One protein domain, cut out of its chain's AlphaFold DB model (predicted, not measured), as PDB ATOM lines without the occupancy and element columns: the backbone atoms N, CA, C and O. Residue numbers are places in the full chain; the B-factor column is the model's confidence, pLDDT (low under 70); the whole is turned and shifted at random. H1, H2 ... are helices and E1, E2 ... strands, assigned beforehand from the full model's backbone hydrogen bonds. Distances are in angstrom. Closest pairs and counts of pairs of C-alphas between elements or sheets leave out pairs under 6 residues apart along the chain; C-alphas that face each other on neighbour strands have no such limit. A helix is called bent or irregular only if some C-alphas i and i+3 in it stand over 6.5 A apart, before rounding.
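Overview. This is residues 8 to 134 of the 200 residues of an uncharacterized protein of Pseudorhodobacter turbinis (UniProt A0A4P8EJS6). Six longer helices make a compact body in which contacts run round a closed ring, from H1 to H7, H2, H4, H3 and H6 and back to H1, with H3 and H7 nearest the middle. At one end of this ring the tiny strands E1 and E2, which follow H1 and H4, pair with each other and tie these two helices together; the short helix H5 packs on H1, and residues 128 to 134, with H8, stick out as a tail. The printed part has 127 residues, with eight named helices and two named strands in the order H1, E1, H2, H3, H4, E2, H5, H6, H7, H8, and its class is mostly helix. The sheet has the order E1, E2 and is antiparallel. The whole is compact, with a radius of gyration of the C-alphas of 13.7 A and spans of 38, 30 and 28 A.

Arrangement. The printed part begins with H1, residues 8 to 17, and a tight link leads to E1, residues 20 to 22. After another tight link comes H2, residues 28 to 39, which is apart from H1. H3, residues 47 to 57, is apart from H2 and close to H1 but not clearly touching it, the closest C-alphas being those of Ala 16 and Val 57, 6.4 A apart. H4, residues 73 to 84, touches H2 at a shallow tilt of 28 degrees, opposite ways, with the C-alphas of Gly 32 and Ala 81 closest at 4.4 A. H4 also touches H3, the same way at a shallow tilt of 8 degrees, closest at Ala 56 and Ser 82, whose C-alphas are 5.5 A apart. E2, residues 85 to 87, is the antiparallel neighbour of E1, with 129 degrees between their directions; N 21 and O 86, and N 86 and O 21, are within hydrogen-bond range, each at 2.8 A. H5, residues 93 to 96, touches H1, with the C-alphas of Ala 16 and Thr 96 closest at 4.7 A. H6, residues 98 to 106, touches H3 at a shallow tilt of 3 degrees, opposite ways, the C-alphas of Ala 54 and Ala 101 being closest at 4.1 A. H6 touches H1 at a steep tilt of 49 degrees, opposite ways, closest at the C-alphas of Ala 12 and Leu 100, 4.9 A. H7, residues 113 to 123, touches H2 at a shallow tilt of 23 degrees, opposite ways, with the C-alphas of Arg 36 and Ala 120 closest at 4.6 A. H7 touches H1 at a shallow tilt of 11 degrees, the same way, closest at the C-alphas of Ala 17 and Leu 122, 6.5 A, and H7 and H3 are near each other. H8, residues 128 to 131, touches no helix. Every O i to N i+4 pair is within hydrogen-bond range in H1, H3, H4, H6 and H7, against 6 of 8 in H2; H5 and H8 are too short for such a pair.

Along the chain. H1 is 14.4 A long and begins at C-alpha 8, (122.225, 113.995, 102.363). E1 measures 7.0 A and E2 6.9 A. H2 is 15.7 A long and irregular, with C-alphas 31 and 34 7.3 A apart. H3 measures 15.4 A, and H4 16.9 A from C-alpha 73 at (150.418, 108.564, 100.269). H5 measures 5.2 A, H6 12.3 A, H7 15.5 A and H8 4.6 A, ending at C-alpha 131, (130.090, 93.904, 112.106).

Size, cuts and confidence. The C-alphas farthest apart are those of Ile 69 and Asn 132, 42.5 A. The printed part has no cut. The link from H3 to H4, residues 58 to 72, is long. The mean pLDDT of the printed part is 77.7; residues 62 to 71, 88 to 91, 108 to 110, 113 to 114 and 126 to 134 are under 70, and H8 has a mean of 42.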
ATOM      1  N   GLU A   8     122.070 113.978 103.817       76.62
ATOM      2  CA  GLU A   8     122.225 113.995 102.363       76.62
ATOM      3  C   GLU A   8     123.522 113.307 101.945       76.62
ATOM      4  O   GLU A   8     123.517 112.459 101.045       76.62
ATOM      5  N   PHE A   9     124.614 113.582 102.664       80.06
ATOM      6  CA  PHE A   9     125.899 112.927 102.436       80.06
ATOM      7  C   PHE A   9     125.796 111.410 102.634       80.06
ATOM      8  O   PHE A   9     126.236 110.621 101.794       80.06
ATOM      9  N   SER A  10     125.128 110.980 103.706       77.12
ATOM     10  CA  SER A  10     124.886 109.564 103.998       77.12
ATOM     11  C   SER A  10     124.086 108.873 102.891       77.12
ATOM     12  O   SER A  10     124.408 107.749 102.485       77.12
ATOM     13  N   HIS A  11     123.056 109.538 102.360       78.75
ATOM     14  CA  HIS A  11     122.286 109.031 101.226       78.75
ATOM     15  C   HIS A  11     123.134 108.936  99.952       78.75
ATOM     16  O   HIS A  11     123.046 107.931  99.236       78.75
ATOM     17  N   ALA A  12     123.991 109.925  99.690       83.88
ATOM     18  CA  ALA A  12     124.901 109.923  98.551       83.88
ATOM     19  C   ALA A  12     125.922 108.771  98.627       83.88
ATOM     20  O   ALA A  12     126.113 108.063  97.634       83.88
ATOM     21  N   VAL A  13     126.495 108.501  99.808       84.50
ATOM     22  CA  VAL A  13     127.395 107.354 100.049       84.50
ATOM     23  C   VAL A  13     126.690 106.022  99.801       84.50
ATOM     24  O   VAL A  13     127.191 105.185  99.046       84.50
ATOM     25  N   ARG A  14     125.488 105.830 100.357       83.31
ATOM     26  CA  ARG A  14     124.702 104.601 100.138       83.31
ATOM     27  C   ARG A  14     124.360 104.397  98.668       83.31
ATOM     28  O   ARG A  14     124.439 103.277  98.165       83.31
ATOM     29  N   ARG A  15     123.997 105.467  97.956       84.25
ATOM     30  CA  ARG A  15     123.710 105.402  96.519       84.25
ATOM     31  C   ARG A  15     124.954 104.993  95.738       84.25
ATOM     32  O   ARG A  15     124.850 104.071  94.926       84.25
ATOM     33  N   ALA A  16     126.109 105.602  96.020       86.06
ATOM     34  CA  ALA A  16     127.386 105.275  95.391       86.06
ATOM     35  C   ALA A  16     127.752 103.791  95.574       86.06
ATOM     36  O   ALA A  16     128.110 103.131  94.595       86.06
ATOM     37  N   ALA A  17     127.544 103.243  96.777       83.94
ATOM     38  CA  ALA A  17     127.788 101.833  97.086       83.94
ATOM     39  C   ALA A  17     127.017 100.863  96.166       83.94
ATOM     40  O   ALA A  17     127.522  99.796  95.829       83.94
ATOM     41  N   THR A  18     125.823 101.235  95.679       82.00
ATOM     42  CA  THR A  18     125.033 100.368  94.779       82.00
ATOM     43  C   THR A  18     125.621 100.211  93.374       82.00
ATOM     44  O   THR A  18     125.229  99.297  92.645       82.00
ATOM     45  N   GLY A  19     126.530 101.100  92.966       79.50
ATOM     46  CA  GLY A  19     127.165 101.063  91.647       79.50
ATOM     47  C   GLY A  19     128.551 100.441  91.629       79.50
ATOM     48  O   GLY A  19     129.119 100.307  90.548       79.50
ATOM     49  N   ILE A  20     129.095 100.044  92.779       83.62
ATOM     50  CA  ILE A  20     130.418  99.423  92.893       83.62
ATOM     51  C   ILE A  20     130.292  97.982  93.396       83.62
ATOM     52  O   ILE A  20     129.402  97.638  94.167       83.62
ATOM     53  N   ARG A  21     131.172  97.098  92.925       82.62
ATOM     54  CA  ARG A  21     131.260  95.694  93.346       82.62
ATOM     55  C   ARG A  21     132.723  95.318  93.571       82.62
ATOM     56  O   ARG A  21     133.548  95.718  92.752       82.62
ATOM     57  N   PRO A  22     133.064  94.498  94.578       82.88
ATOM     58  CA  PRO A  22     134.425  94.000  94.744       82.88
ATOM     59  C   PRO A  22     134.913  93.255  93.502       82.88
ATOM     60  O   PRO A  22     134.158  92.472  92.896       82.88
ATOM     61  N   GLN A  23     136.164  93.487  93.112       83.00
ATOM     62  CA  GLN A  23     136.856  92.682  92.113       83.00
ATOM     63  C   GLN A  23     137.013  91.242  92.626       83.00
ATOM     64  O   GLN A  23     137.190  91.003  93.816       83.00
ATOM     65  N   ALA A  24     136.869  90.257  91.734       80.69
ATOM     66  CA  ALA A  24     136.986  88.855  92.129       80.69
ATOM     67  C   ALA A  24     138.395  88.572  92.676       80.69
ATOM     68  O   ALA A  24     139.373  88.967  92.046       80.69
ATOM     69  N   GLY A  25     138.473  87.907  93.831       79.69
ATOM     70  CA  GLY A  25     139.736  87.579  94.498       79.69
ATOM     71  C   GLY A  25     140.421  88.749  95.213       79.69
ATOM     72  O   GLY A  25     141.523  88.564  95.712       79.69
ATOM     73  N   VAL A  26     139.798  89.933  95.268       82.31
ATOM     74  CA  VAL A  26     140.342  91.098  95.977       82.31
ATOM     75  C   VAL A  26     139.599  91.302  97.292       82.31
ATOM     76  O   VAL A  26     138.372  91.425  97.301       82.31
ATOM     77  N   ASP A  27     140.350  91.378  98.388       83.25
ATOM     78  CA  ASP A  27     139.826  91.791  99.685       83.25
ATOM     79  C   ASP A  27     139.833  93.318  99.776       83.25
ATOM     80  O   ASP A  27     140.870  93.967  99.922       83.25
ATOM     81  N   VAL A  28     138.645  93.904  99.667       82.56
ATOM     82  CA  VAL A  28     138.506  95.356  99.641       82.56
ATOM     83  C   VAL A  28     138.792  95.995 101.000       82.56
ATOM     84  O   VAL A  28     139.220  97.147 101.049       82.56
ATOM     85  N   ALA A  29     138.619  95.261 102.104       83.12
ATOM     86  CA  ALA A  29     138.973  95.764 103.424       83.12
ATOM     87  C   ALA A  29     140.493  95.956 103.534       83.12
ATOM     88  O   ALA A  29     140.947  96.994 104.014       83.12
ATOM     89  N   ILE A  30     141.273  95.001 103.015       84.00
ATOM     90  CA  ILE A  30     142.742  95.080 102.981       84.00
ATOM     91  C   ILE A  30     143.206  96.206 102.054       84.00
ATOM     92  O   ILE A  30     144.026  97.040 102.444       84.00
ATOM     93  N   GLU A  31     142.673  96.264 100.834       85.38
ATOM     94  CA  GLU A  31     143.083  97.266  99.844       85.38
ATOM     95  C   GLU A  31     142.687  98.696 100.246       85.38
ATOM     96  O   GLU A  31     143.402  99.653  99.934       85.38
ATOM     97  N   GLY A  32     141.572  98.846 100.964       86.75
ATOM     98  CA  GLY A  32     141.075 100.123 101.462       86.75
ATOM     99  C   GLY A  32     141.654 100.567 102.810       86.75
ATOM    100  O   GLY A  32     141.541 101.748 103.146       86.75
ATOM    101  N   ALA A  33     142.291  99.680 103.582       86.81
ATOM    102  CA  ALA A  33     142.783  99.984 104.930       86.81
ATOM    103  C   ALA A  33     143.699 101.227 105.010       86.81
ATOM    104  O   ALA A  33     143.489 102.052 105.905       86.81
ATOM    105  N   PRO A  34     144.652 101.449 104.078       87.25
ATOM    106  CA  PRO A  34     145.471 102.661 104.089       87.25
ATOM    107  C   PRO A  34     144.645 103.937 103.894       87.25
ATOM    108  O   PRO A  34     144.905 104.950 104.539       87.25
ATOM    109  N   LEU A  35     143.622 103.893 103.033       89.62
ATOM    110  CA  LEU A  35     142.751 105.041 102.798       89.62
ATOM    111  C   LEU A  35     141.896 105.330 104.031       89.62
ATOM    112  O   LEU A  35     141.781 106.484 104.437       89.62
ATOM    113  N   ARG A  36     141.348 104.284 104.658       89.62
ATOM    114  CA  ARG A  36     140.608 104.392 105.919       89.62
ATOM    115  C   ARG A  36     141.444 105.058 107.008       89.62
ATOM    116  O   ARG A  36     140.947 105.976 107.648       89.62
ATOM    117  N   ALA A  37     142.702 104.654 107.186       85.50
ATOM    118  CA  ALA A  37     143.589 105.257 108.181       85.50
ATOM    119  C   ALA A  37     143.771 106.769 107.966       85.50
ATOM    120  O   ALA A  37     143.734 107.534 108.927       85.50
ATOM    121  N   ILE A  38     143.907 107.211 106.711       85.62
ATOM    122  CA  ILE A  38     144.062 108.636 106.394       85.62
ATOM    123  C   ILE A  38     142.740 109.390 106.576       85.62
ATOM    124  O   ILE A  38     142.729 110.460 107.179       85.62
ATOM    125  N   LEU A  39     141.616 108.840 106.102       85.88
ATOM    126  CA  LEU A  39     140.296 109.464 106.250       85.88
ATOM    127  C   LEU A  39     139.890 109.603 107.722       85.88
ATOM    128  O   LEU A  39     139.376 110.642 108.119       85.88
ATOM    129  N   CYS A  40     140.162 108.593 108.546       82.69
ATOM    130  CA  CYS A  40     139.882 108.622 109.980       82.69
ATOM    131  C   CYS A  40     140.907 109.436 110.793       82.69
ATOM    132  O   CYS A  40     140.768 109.519 112.011       82.69
ATOM    133  N   SER A  41     141.927 110.025 110.159       81.56
ATOM    134  CA  SER A  41     142.888 110.901 110.834       81.56
ATOM    135  C   SER A  41     142.380 112.347 110.941       81.56
ATOM    136  O   SER A  41     141.460 112.767 110.232       81.56
ATOM    137  N   GLU A  42     143.024 113.144 111.797       73.62
ATOM    138  CA  GLU A  42     142.763 114.589 111.917       73.62
ATOM    139  C   GLU A  42     143.276 115.403 110.714       73.62
ATOM    140  O   GLU A  42     143.023 116.604 110.614       73.62
ATOM    141  N   GLN A  43     143.963 114.763 109.762       76.38
ATOM    142  CA  GLN A  43     144.502 115.435 108.588       76.38
ATOM    143  C   GLN A  43     143.378 116.057 107.750       76.38
ATOM    144  O   GLN A  43     142.394 115.400 107.404       76.38
ATOM    145  N   SER A  44     143.502 117.338 107.406       75.00
ATOM    146  CA  SER A  44     142.571 117.986 106.486       75.00
ATOM    147  C   SER A  44     142.775 117.465 105.062       75.00
ATOM    148  O   SER A  44     143.898 117.288 104.586       75.00
ATOM    149  N   LEU A  45     141.666 117.210 104.367       80.25
ATOM    150  CA  LEU A  45     141.690 116.840 102.956       80.25
ATOM    151  C   LEU A  45     141.738 118.117 102.123       80.25
ATOM    152  O   LEU A  45     140.862 118.974 102.232       80.25
ATOM    153  N   ASN A  46     142.773 118.251 101.298       83.88
ATOM    154  CA  ASN A  46     142.882 119.365 100.365       83.88
ATOM    155  C   ASN A  46     141.932 119.165  99.160       83.88
ATOM    156  O   ASN A  46     141.488 118.040  98.902       83.88
ATOM    157  N   PRO A  47     141.642 120.218  98.375       84.56
ATOM    158  CA  PRO A  47     140.745 120.117  97.219       84.56
ATOM    159  C   PRO A  47     141.161 119.047  96.198       84.56
ATOM    160  O   PRO A  47     140.315 118.357  95.636       84.56
ATOM    161  N   ALA A  48     142.468 118.841  96.004       84.88
ATOM    162  CA  ALA A  48     142.982 117.789  95.128       84.88
ATOM    163  C   ALA A  48     142.631 116.377  95.636       84.88
ATOM    164  O   ALA A  48     142.294 115.495  94.848       84.88
ATOM    165  N   GLY A  49     142.678 116.162  96.953       85.62
ATOM    166  CA  GLY A  49     142.276 114.912  97.585       85.62
ATOM    167  C   GLY A  49     140.773 114.651  97.470       85.62
ATOM    168  O   GLY A  49     140.366 113.519  97.208       85.62
ATOM    169  N   LEU A  50     139.955 115.699  97.587       89.25
ATOM    170  CA  LEU A  50     138.510 115.606  97.370       89.25
ATOM    171  C   LEU A  50     138.167 115.251  95.918       89.25
ATOM    172  O   LEU A  50     137.330 114.378  95.691       89.25
ATOM    173  N   GLU A  51     138.858 115.840  94.937       90.69
ATOM    174  CA  GLU A  51     138.663 115.483  93.523       90.69
ATOM    175  C   GLU A  51     139.069 114.030  93.239       90.69
ATOM    176  O   GLU A  51     138.377 113.317  92.515       90.69
ATOM    177  N   LEU A  52     140.152 113.540  93.851       89.69
ATOM    178  CA  LEU A  52     140.550 112.134  93.723       89.69
ATOM    179  C   LEU A  52     139.474 111.183  94.259       89.69
ATOM    180  O   LEU A  52     139.172 110.177  93.612       89.69
ATOM    181  N   LEU A  53     138.866 111.508  95.402       90.69
ATOM    182  CA  LEU A  53     137.733 110.752  95.939       90.69
ATOM    183  C   LEU A  53     136.512 110.841  95.007       90.69
ATOM    184  O   LEU A  53     135.886 109.817  94.739       90.69
ATOM    185  N   ALA A  54     136.213 112.016  94.444       91.00
ATOM    186  CA  ALA A  54     135.111 112.215  93.497       91.00
ATOM    187  C   ALA A  54     135.271 111.359  92.222       91.00
ATOM    188  O   ALA A  54     134.330 110.710  91.750       91.00
ATOM    189  N   LEU A  55     136.491 111.284  91.686       89.44
ATOM    190  CA  LEU A  55     136.827 110.410  90.559       89.44
ATOM    191  C   LEU A  55     136.769 108.924  90.940       89.44
ATOM    192  O   LEU A  55     136.413 108.087  90.105       89.44
ATOM    193  N   ALA A  56     137.117 108.577  92.181       89.62
ATOM    194  CA  ALA A  56     137.057 107.205  92.671       89.62
ATOM    195  C   ALA A  56     135.609 106.702  92.774       89.62
ATOM    196  O   ALA A  56     135.309 105.628  92.250       89.62
ATOM    197  N   VAL A  57     134.701 107.487  93.366       89.44
ATOM    198  CA  VAL A  57     133.290 107.089  93.569       89.44
ATOM    199  C   VAL A  57     132.488 107.022  92.266       89.44
ATOM    200  O   VAL A  57     131.530 106.260  92.167       89.44
ATOM    201  N   THR A  58     132.907 107.759  91.234       89.00
ATOM    202  CA  THR A  58     132.318 107.706  89.881       89.00
ATOM    203  C   THR A  58     132.967 106.657  88.976       89.00
ATOM    204  O   THR A  58     132.567 106.494  87.821       89.00
ATOM    205  N   GLY A  59     133.986 105.936  89.463       84.50
ATOM    206  CA  GLY A  59     134.746 104.959  88.678       84.50
ATOM    207  C   GLY A  59     135.588 105.576  87.550       84.50
ATOM    208  O   GLY A  59     136.053 104.858  86.661       84.50
ATOM    209  N   GLN A  60     135.794 106.895  87.559       83.62
ATOM    210  CA  GLN A  60     136.543 107.630  86.537       83.62
ATOM    211  C   GLN A  60     138.045 107.722  86.841       83.62
ATOM    212  O   GLN A  60     138.829 108.046  85.949       83.62
ATOM    213  N   LEU A  61     138.478 107.349  88.049       79.88
ATOM    214  CA  LEU A  61     139.882 107.426  88.469       79.88
ATOM    215  C   LEU A  61     140.843 106.630  87.563       79.88
ATOM    216  O   LEU A  61     141.965 107.067  87.316       79.88
ATOM    217  N   ARG A  62     140.397 105.499  86.992       66.69
ATOM    218  CA  ARG A  62     141.201 104.698  86.042       66.69
ATOM    219  C   ARG A  62     141.467 105.424  84.712       66.69
ATOM    220  O   ARG A  62     142.415 105.075  84.013       66.69
ATOM    221  N   LYS A  63     140.646 106.420  84.351       58.94
ATOM    222  CA  LYS A  63     140.788 107.217  83.116       58.94
ATOM    223  C   LYS A  63     141.713 108.425  83.288       58.94
ATOM    224  O   LYS A  63     142.185 108.956  82.286       58.94
ATOM    225  N   ALA A  64     142.029 108.812  84.526       59.53
ATOM    226  CA  ALA A  64     143.032 109.825  84.843       59.53
ATOM    227  C   ALA A  64     144.448 109.254  84.610       59.53
ATOM    228  O   ALA A  64     145.183 108.907  85.540       59.53
ATOM    229  N   ARG A  65     144.802 109.069  83.332       51.09
ATOM    230  CA  ARG A  65     146.115 108.612  82.860       51.09
ATOM    231  C   ARG A  65     147.172 109.677  83.150       51.09
ATOM    232  O   ARG A  65     147.279 110.642  82.400       51.09
ATOM    233  N   LYS A  66     147.951 109.457  84.208       50.88
ATOM    234  CA  LYS A  66     149.396 109.735  84.362       50.88
ATOM    235  C   LYS A  66     149.735 109.526  85.838       50.88
ATOM    236  O   LYS A  66     149.094 110.127  86.692       50.88
ATOM    237  N   GLN A  67     150.706 108.663  86.138       52.88
ATOM    238  CA  GLN A  67     151.386 108.679  87.435       52.88
ATOM    239  C   GLN A  67     152.251 109.946  87.457       52.88
ATOM    240  O   GLN A  67     153.168 110.038  86.638       52.88
ATOM    241  N   PRO A  68     151.961 110.952  88.297       49.22
ATOM    242  CA  PRO A  68     152.881 112.059  88.468       49.22
ATOM    243  C   PRO A  68     154.042 111.608  89.361       49.22
ATOM    244  O   PRO A  68     153.847 110.916  90.360       49.22
ATOM    245  N   ILE A  69     155.257 112.030  89.015       46.12
ATOM    246  CA  ILE A  69     156.406 111.990  89.923       46.12
ATOM    247  C   ILE A  69     156.056 112.911  91.107       46.12
ATOM    248  O   ILE A  69     155.767 114.085  90.886       46.12
ATOM    249  N   GLY A  70     156.007 112.374  92.333       54.00
ATOM    250  CA  GLY A  70     155.547 113.095  93.536       54.00
ATOM    251  C   GLY A  70     154.171 112.678  94.084       54.00
ATOM    252  O   GLY A  70     153.530 113.463  94.781       54.00
ATOM    253  N   GLU A  71     153.687 111.471  93.766       63.88
ATOM    254  CA  GLU A  71     152.409 110.947  94.272       63.88
ATOM    255  C   GLU A  71     152.379 110.892  95.815       63.88
ATOM    256  O   GLU A  71     153.254 110.310  96.455       63.88
ATOM    257  N   THR A  72     151.365 111.511  96.427       79.38
ATOM    258  CA  THR A  72     151.191 111.496  97.888       79.38
ATOM    259  C   THR A  72     150.670 110.140  98.368       79.38
ATOM    260  O   THR A  72     149.939 109.456  97.648       79.38
ATOM    261  N   MET A  73     150.958 109.779  99.627       82.19
ATOM    262  CA  MET A  73     150.418 108.564 100.269       82.19
ATOM    263  C   MET A  73     148.890 108.468 100.154       82.19
ATOM    264  O   MET A  73     148.348 107.392  99.911       82.19
ATOM    265  N   PHE A  74     148.196 109.605 100.253       85.44
ATOM    266  CA  PHE A  74     146.752 109.682 100.056       85.44
ATOM    267  C   PHE A  74     146.333 109.308  98.631       85.44
ATOM    268  O   PHE A  74     145.438 108.487  98.448       85.44
ATOM    269  N   THR A  75     147.001 109.861  97.616       85.75
ATOM    270  CA  THR A  75     146.687 109.559  96.209       85.75
ATOM    271  C   THR A  75     146.865 108.073  95.919       85.75
ATOM    272  O   THR A  75     145.995 107.447  95.307       85.75
ATOM    273  N   HIS A  76     147.952 107.487  96.426       85.12
ATOM    274  CA  HIS A  76     148.203 106.059  96.298       85.12
ATOM    275  C   HIS A  76     147.105 105.221  96.976       85.12
ATOM    276  O   HIS A  76     146.563 104.297  96.366       85.12
ATOM    277  N   ALA A  77     146.711 105.588  98.200       87.06
ATOM    278  CA  ALA A  77     145.658 104.909  98.946       87.06
ATOM    279  C   ALA A  77     144.292 104.969  98.234       87.06
ATOM    280  O   ALA A  77     143.609 103.949  98.135       87.06
ATOM    281  N   VAL A  78     143.919 106.123  97.666       88.69
ATOM    282  CA  VAL A  78     142.681 106.278  96.882       88.69
ATOM    283  C   VAL A  78     142.696 105.401  95.632       88.69
ATOM    284  O   VAL A  78     141.706 104.726  95.342       88.69
ATOM    285  N   ARG A  79     143.811 105.361  94.895       86.88
ATOM    286  CA  ARG A  79     143.936 104.509  93.702       86.88
ATOM    287  C   ARG A  79     143.831 103.032  94.040       86.88
ATOM    288  O   ARG A  79     143.109 102.317  93.349       86.88
ATOM    289  N   ARG A  80     144.526 102.596  95.090       86.31
ATOM    290  CA  ARG A  80     144.513 101.209  95.556       86.31
ATOM    291  C   ARG A  80     143.103 100.777  95.963       86.31
ATOM    292  O   ARG A  80     142.575  99.820  95.401       86.31
ATOM    293  N   ALA A  81     142.448 101.564  96.817       86.88
ATOM    294  CA  ALA A  81     141.075 101.306  97.236       86.88
ATOM    295  C   ALA A  81     140.101 101.301  96.045       86.88
ATOM    296  O   ALA A  81     139.291 100.393  95.904       86.88
ATOM    297  N   SER A  82     140.205 102.274  95.133       87.38
ATOM    298  CA  SER A  82     139.358 102.351  93.935       87.38
ATOM    299  C   SER A  82     139.581 101.179  92.970       87.38
ATOM    300  O   SER A  82     138.633 100.707  92.344       87.38
ATOM    301  N   ALA A  83     140.814 100.675  92.852       85.62
ATOM    302  CA  ALA A  83     141.138  99.532  92.002       85.62
ATOM    303  C   ALA A  83     140.510  98.224  92.503       85.62
ATOM    304  O   ALA A  83     140.157  97.380  91.677       85.62
ATOM    305  N   ALA A  84     140.303  98.087  93.817       84.44
ATOM    306  CA  ALA A  84     139.612  96.947  94.416       84.44
ATOM    307  C   ALA A  84     138.127  96.864  94.021       84.44
ATOM    308  O   ALA A  84     137.516  95.793  94.079       84.44
ATOM    309  N   TRP A  85     137.556  97.977  93.555       83.75
ATOM    310  CA  TRP A  85     136.192  98.055  93.059       83.75
ATOM    311  C   TRP A  85     136.126  97.961  91.528       83.75
ATOM    312  O   TRP A  85     136.941  98.503  90.775       83.75
ATOM    313  N   ARG A  86     135.077  97.298  91.054       76.69
ATOM    314  CA  ARG A  86     134.614  97.255  89.661       76.69
ATOM    315  C   ARG A  86     133.164  97.745  89.594       76.69
ATOM    316  O   ARG A  86     132.517  97.915  90.622       76.69
ATOM    317  N   GLY A  87     132.644  97.982  88.389       71.62
ATOM    318  CA  GLY A  87     131.247  98.397  88.207       71.62
ATOM    319  C   GLY A  87     130.244  97.347  88.705       71.62
ATOM    320  O   GLY A  87     130.453  96.143  88.537       71.62
ATOM    321  N   GLY A  88     129.165  97.809  89.335       63.25
ATOM    322  CA  GLY A  88     128.050  96.995  89.818       63.25
ATOM    323  C   GLY A  88     127.206  96.402  88.683       63.25
ATOM    324  O   GLY A  88     127.241  96.858  87.539       63.25
ATOM    325  N   LYS A  89     126.424  95.357  88.987       54.31
ATOM    326  CA  LYS A  89     125.520  94.728  88.010       54.31
ATOM    327  C   LYS A  89     124.318  95.656  87.780       54.31
ATOM    328  O   LYS A  89     123.485  95.808  88.663       54.31
ATOM    329  N   GLY A  90     124.242  96.279  86.604       60.88
ATOM    330  CA  GLY A  90     123.079  97.064  86.165       60.88
ATOM    331  C   GLY A  90     123.091  98.558  86.510       60.88
ATOM    332  O   GLY A  90     122.266  99.289  85.972       60.88
ATOM    333  N   LYS A  91     124.029  99.046  87.336       67.81
ATOM    334  CA  LYS A  91     124.190 100.483  87.620       67.81
ATOM    335  C   LYS A  91     125.626 100.931  87.355       67.81
ATOM    336  O   LYS A  91     126.569 100.344  87.876       67.81
ATOM    337  N   SER A  92     125.779 101.971  86.535       81.25
ATOM    338  CA  SER A  92     127.080 102.580  86.245       81.25
ATOM    339  C   SER A  92     127.556 103.400  87.452       81.25
ATOM    340  O   SER A  92     126.790 104.262  87.896       81.25
ATOM    341  N   PRO A  93     128.802 103.213  87.943       85.31
ATOM    342  CA  PRO A  93     129.392 104.046  88.995       85.31
ATOM    343  C   PRO A  93     129.260 105.548  88.726       85.31
ATOM    344  O   PRO A  93     129.016 106.323  89.645       85.31
ATOM    345  N   ALA A  94     129.343 105.955  87.456       87.62
ATOM    346  CA  ALA A  94     129.196 107.349  87.057       87.62
ATOM    347  C   ALA A  94     127.810 107.926  87.394       87.62
ATOM    348  O   ALA A  94     127.714 109.107  87.675       87.62
ATOM    349  N   VAL A  95     126.751 107.107  87.392       86.81
ATOM    350  CA  VAL A  95     125.367 107.542  87.670       86.81
ATOM    351  C   VAL A  95     125.038 107.448  89.160       86.81
ATOM    352  O   VAL A  95     124.300 108.266  89.707       86.81
ATOM    353  N   THR A  96     125.539 106.421  89.841       88.19
ATOM    354  CA  THR A  96     125.264 106.208  91.268       88.19
ATOM    355  C   THR A  96     126.142 107.060  92.172       88.19
ATOM    356  O   THR A  96     125.691 107.434  93.250       88.19
ATOM    357  N   GLY A  97     127.375 107.347  91.751       88.12
ATOM    358  CA  GLY A  97     128.346 108.142  92.497       88.12
ATOM    359  C   GLY A  97     128.276 109.646  92.231       88.12
ATOM    360  O   GLY A  97     128.959 110.390  92.924       88.12
ATOM    361  N   ASP A  98     127.471 110.100  91.263       91.69
ATOM    362  CA  ASP A  98     127.437 111.500  90.815       91.69
ATOM    363  C   ASP A  98     127.122 112.487  91.948       91.69
ATOM    364  O   ASP A  98     127.887 113.411  92.202       91.69
ATOM    365  N   ALA A  99     126.056 112.222  92.710       88.44
ATOM    366  CA  ALA A  99     125.659 113.065  93.838       88.44
ATOM    367  C   ALA A  99     126.782 113.207  94.881       88.44
ATOM    368  O   ALA A  99     127.066 114.306  95.347       88.44
ATOM    369  N   LEU A 100     127.471 112.103  95.196       90.12
ATOM    370  CA  LEU A 100     128.593 112.120  96.131       90.12
ATOM    371  C   LEU A 100     129.798 112.868  95.548       90.12
ATOM    372  O   LEU A 100     130.457 113.618  96.257       90.12
ATOM    373  N   ALA A 101     130.079 112.704  94.255       92.06
ATOM    374  CA  ALA A 101     131.152 113.431  93.587       92.06
ATOM    375  C   ALA A 101     130.904 114.945  93.560       92.06
ATOM    376  O   ALA A 101     131.846 115.709  93.758       92.06
ATOM    377  N   ILE A 102     129.657 115.384  93.363       91.62
ATOM    378  CA  ILE A 102     129.271 116.801  93.443       91.62
ATOM    379  C   ILE A 102     129.533 117.348  94.851       91.62
ATOM    380  O   ILE A 102     130.170 118.390  94.978       91.62
ATOM    381  N   MET A 103     129.119 116.626  95.896       89.50
ATOM    382  CA  MET A 103     129.353 117.021  97.296       89.50
ATOM    383  C   MET A 103     130.845 117.069  97.655       89.50
ATOM    384  O   MET A 103     131.302 117.968  98.352       89.50
ATOM    385  N   LEU A 104     131.641 116.121  97.157       90.25
ATOM    386  CA  LEU A 104     133.090 116.135  97.370       90.25
ATOM    387  C   LEU A 104     133.744 117.339  96.676       90.25
ATOM    388  O   LEU A 104     134.624 117.973  97.251       90.25
ATOM    389  N   ARG A 105     133.291 117.685  95.466       91.38
ATOM    390  CA  ARG A 105     133.800 118.827  94.690       91.38
ATOM    391  C   ARG A 105     133.389 120.181  95.242       91.38
ATOM    392  O   ARG A 105     134.173 121.120  95.144       91.38
ATOM    393  N   SER A 106     132.184 120.294  95.799       85.94
ATOM    394  CA  SER A 106     131.729 121.539  96.425       85.94
ATOM    395  C   SER A 106     132.572 121.882  97.654       85.94
ATOM    396  O   SER A 106     132.684 123.055  98.004       85.94
ATOM    397  N   GLY A 107     133.153 120.871  98.314       74.00
ATOM    398  CA  GLY A 107     133.881 121.035  99.573       74.00
ATOM    399  C   GLY A 107     133.003 121.588 100.702       74.00
ATOM    400  O   GLY A 107     133.536 122.085 101.693       74.00
ATOM    401  N   GLN A 108     131.677 121.549 100.526       67.44
ATOM    402  CA  GLN A 108     130.683 122.152 101.406       67.44
ATOM    403  C   GLN A 108     129.513 121.176 101.640       67.44
ATOM    404  O   GLN A 108     128.915 120.735 100.651       67.44
ATOM    405  N   PRO A 109     129.166 120.884 102.911       58.84
ATOM    406  CA  PRO A 109     129.916 121.261 104.115       58.84
ATOM    407  C   PRO A 109     131.300 120.588 104.158       58.84
ATOM    408  O   PRO A 109     131.546 119.583 103.488       58.84
ATOM    409  N   ALA A 110     132.233 121.152 104.930       67.50
ATOM    410  CA  ALA A 110     133.541 120.529 105.124       67.50
ATOM    411  C   ALA A 110     133.364 119.109 105.688       67.50
ATOM    412  O   ALA A 110     132.614 118.922 106.645       67.50
ATOM    413  N   LEU A 111     134.072 118.121 105.124       72.50
ATOM    414  CA  LEU A 111     133.981 116.730 105.575       72.50
ATOM    415  C   LEU A 111     134.385 116.611 107.049       72.50
ATOM    416  O   LEU A 111     135.578 116.677 107.388       72.50
ATOM    417  N   GLY A 112     133.390 116.403 107.906       70.62
ATOM    418  CA  GLY A 112     133.563 116.117 109.316       70.62
ATOM    419  C   GLY A 112     134.041 114.687 109.550       70.62
ATOM    420  O   GLY A 112     134.209 113.883 108.632       70.62
ATOM    421  N   ALA A 113     134.288 114.360 110.818       69.44
ATOM    422  CA  ALA A 113     134.749 113.029 111.210       69.44
ATOM    423  C   ALA A 113     133.771 111.920 110.781       69.44
ATOM    424  O   ALA A 113     134.204 110.844 110.378       69.44
ATOM    425  N   GLY A 114     132.464 112.201 110.818       68.19
ATOM    426  CA  GLY A 114     131.443 111.250 110.398       68.19
ATOM    427  C   GLY A 114     131.465 111.005 108.888       68.19
ATOM    428  O   GLY A 114     131.531 109.867 108.433       68.19
ATOM    429  N   GLU A 115     131.465 112.061 108.080       75.75
ATOM    430  CA  GLU A 115     131.483 111.944 106.617       75.75
ATOM    431  C   GLU A 115     132.732 111.189 106.138       75.75
ATOM    432  O   GLU A 115     132.668 110.361 105.226       75.75
ATOM    433  N   ARG A 116     133.867 111.408 106.809       79.88
ATOM    434  CA  ARG A 116     135.104 110.663 106.563       79.88
ATOM    435  C   ARG A 116     134.995 109.186 106.942       79.88
ATOM    436  O   ARG A 116     135.516 108.354 106.206       79.88
ATOM    437  N   GLU A 117     134.313 108.851 108.036       79.06
ATOM    438  CA  GLU A 117     134.052 107.460 108.436       79.06
ATOM    439  C   GLU A 117     133.169 106.742 107.404       79.06
ATOM    440  O   GLU A 117     133.480 105.618 107.013       79.06
ATOM    441  N   LEU A 118     132.134 107.412 106.884       80.81
ATOM    442  CA  LEU A 118     131.267 106.869 105.831       80.81
ATOM    443  C   LEU A 118     132.021 106.640 104.518       80.81
ATOM    444  O   LEU A 118     131.857 105.603 103.874       80.81
ATOM    445  N   LEU A 119     132.879 107.584 104.120       86.62
ATOM    446  CA  LEU A 119     133.769 107.397 102.973       86.62
ATOM    447  C   LEU A 119     134.752 106.246 103.213       86.62
ATOM    448  O   LEU A 119     135.012 105.455 102.308       86.62
ATOM    449  N   ALA A 120     135.290 106.127 104.425       86.69
ATOM    450  CA  ALA A 120     136.197 105.048 104.774       86.69
ATOM    451  C   ALA A 120     135.506 103.681 104.723       86.69
ATOM    452  O   ALA A 120     136.107 102.719 104.258       86.69
ATOM    453  N   GLU A 121     134.250 103.588 105.147       84.56
ATOM    454  CA  GLU A 121     133.443 102.371 105.050       84.56
ATOM    455  C   GLU A 121     133.102 102.014 103.596       84.56
ATOM    456  O   GLU A 121     133.138 100.841 103.231       84.56
ATOM    457  N   LEU A 122     132.870 103.015 102.738       86.88
ATOM    458  CA  LEU A 122     132.670 102.797 101.304       86.88
ATOM    459  C   LEU A 122     133.890 102.140 100.646       86.88
ATOM    460  O   LEU A 122     133.725 101.301  99.767       86.88
ATOM    461  N   PHE A 123     135.103 102.537 101.035       87.50
ATOM    462  CA  PHE A 123     136.341 102.068 100.408       87.50
ATOM    463  C   PHE A 123     137.013 100.894 101.123       87.50
ATOM    464  O   PHE A 123     137.760 100.161 100.481       87.50
ATOM    465  N   ALA A 124     136.749 100.718 102.414       86.38
ATOM    466  CA  ALA A 124     137.260  99.659 103.273       86.38
ATOM    467  C   ALA A 124     136.100  99.147 104.148       86.38
ATOM    468  O   ALA A 124     136.012  99.508 105.333       86.38
ATOM    469  N   PRO A 125     135.171  98.369 103.561       75.44
ATOM    470  CA  PRO A 125     134.010  97.876 104.279       75.44
ATOM    471  C   PRO A 125     134.480  96.986 105.421       75.44
ATOM    472  O   PRO A 125     135.358  96.138 105.248       75.44
ATOM    473  N   ILE A 126     133.901  97.185 106.599       65.00
ATOM    474  CA  ILE A 126     134.186  96.326 107.742       65.00
ATOM    475  C   ILE A 126     133.582  94.947 107.427       65.00
ATOM    476  O   ILE A 126     132.424  94.876 107.007       65.00
ATOM    477  N   PRO A 127     134.331  93.840 107.575       52.84
ATOM    478  CA  PRO A 127     133.795  92.508 107.332       52.84
ATOM    479  C   PRO A 127     132.535  92.252 108.177       52.84
ATOM    480  O   PRO A 127     132.515  92.634 109.350       52.84
ATOM    481  N   PRO A 128     131.515  91.547 107.646       43.75
ATOM    482  CA  PRO A 128     130.298  91.174 108.379       43.75
ATOM    483  C   PRO A 128     130.577  90.510 109.739       43.75
ATOM    484  O   PRO A 128     129.812  90.652 110.686       43.75
ATOM    485  N   THR A 129     131.700  89.798 109.839       39.22
ATOM    486  CA  THR A 129     132.165  89.111 111.049       39.22
ATOM    487  C   THR A 129     132.594  90.069 112.162       39.22
ATOM    488  O   THR A 129     132.253  89.817 113.308       39.22
ATOM    489  N   VAL A 130     133.225  91.204 111.839       46.69
ATOM    490  CA  VAL A 130     133.524  92.292 112.800       46.69
ATOM    491  C   VAL A 130     132.285  93.178 113.021       46.69
ATOM    492  O   VAL A 130     132.072  93.729 114.098       46.69
ATOM    493  N   HIS A 131     131.406  93.259 112.020       39.34
ATOM    494  CA  HIS A 131     130.090  93.904 112.106       39.34
ATOM    495  C   HIS A 131     129.172  93.266 113.161       39.34
ATOM    496  O   HIS A 131     128.403  93.978 113.801       39.34
ATOM    497  N   ASN A 132     129.267  91.947 113.361       37.81
ATOM    498  CA  ASN A 132     128.515  91.216 114.385       37.81
ATOM    499  C   ASN A 132     129.116  91.336 115.796       37.81
ATOM    500  O   ASN A 132     128.398  91.108 116.767       37.81
ATOM    501  N   GLU A 133     130.396  91.705 115.929       38.78
ATOM    502  CA  GLU A 133     131.031  91.989 117.228       38.78
ATOM    503  C   GLU A 133     130.689  93.401 117.742       38.78
ATOM    504  O   GLU A 133     130.691  93.642 118.946       38.78
ATOM    505  N   LEU A 134     130.276  94.314 116.853       41.72
ATOM    506  CA  LEU A 134     129.734  95.640 117.180       41.72
ATOM    507  C   LEU A 134     128.206  95.611 117.392       41.72
ATOM    508  O   LEU A 134     127.478  96.455 116.858       41.72
TER     509      LEU A 134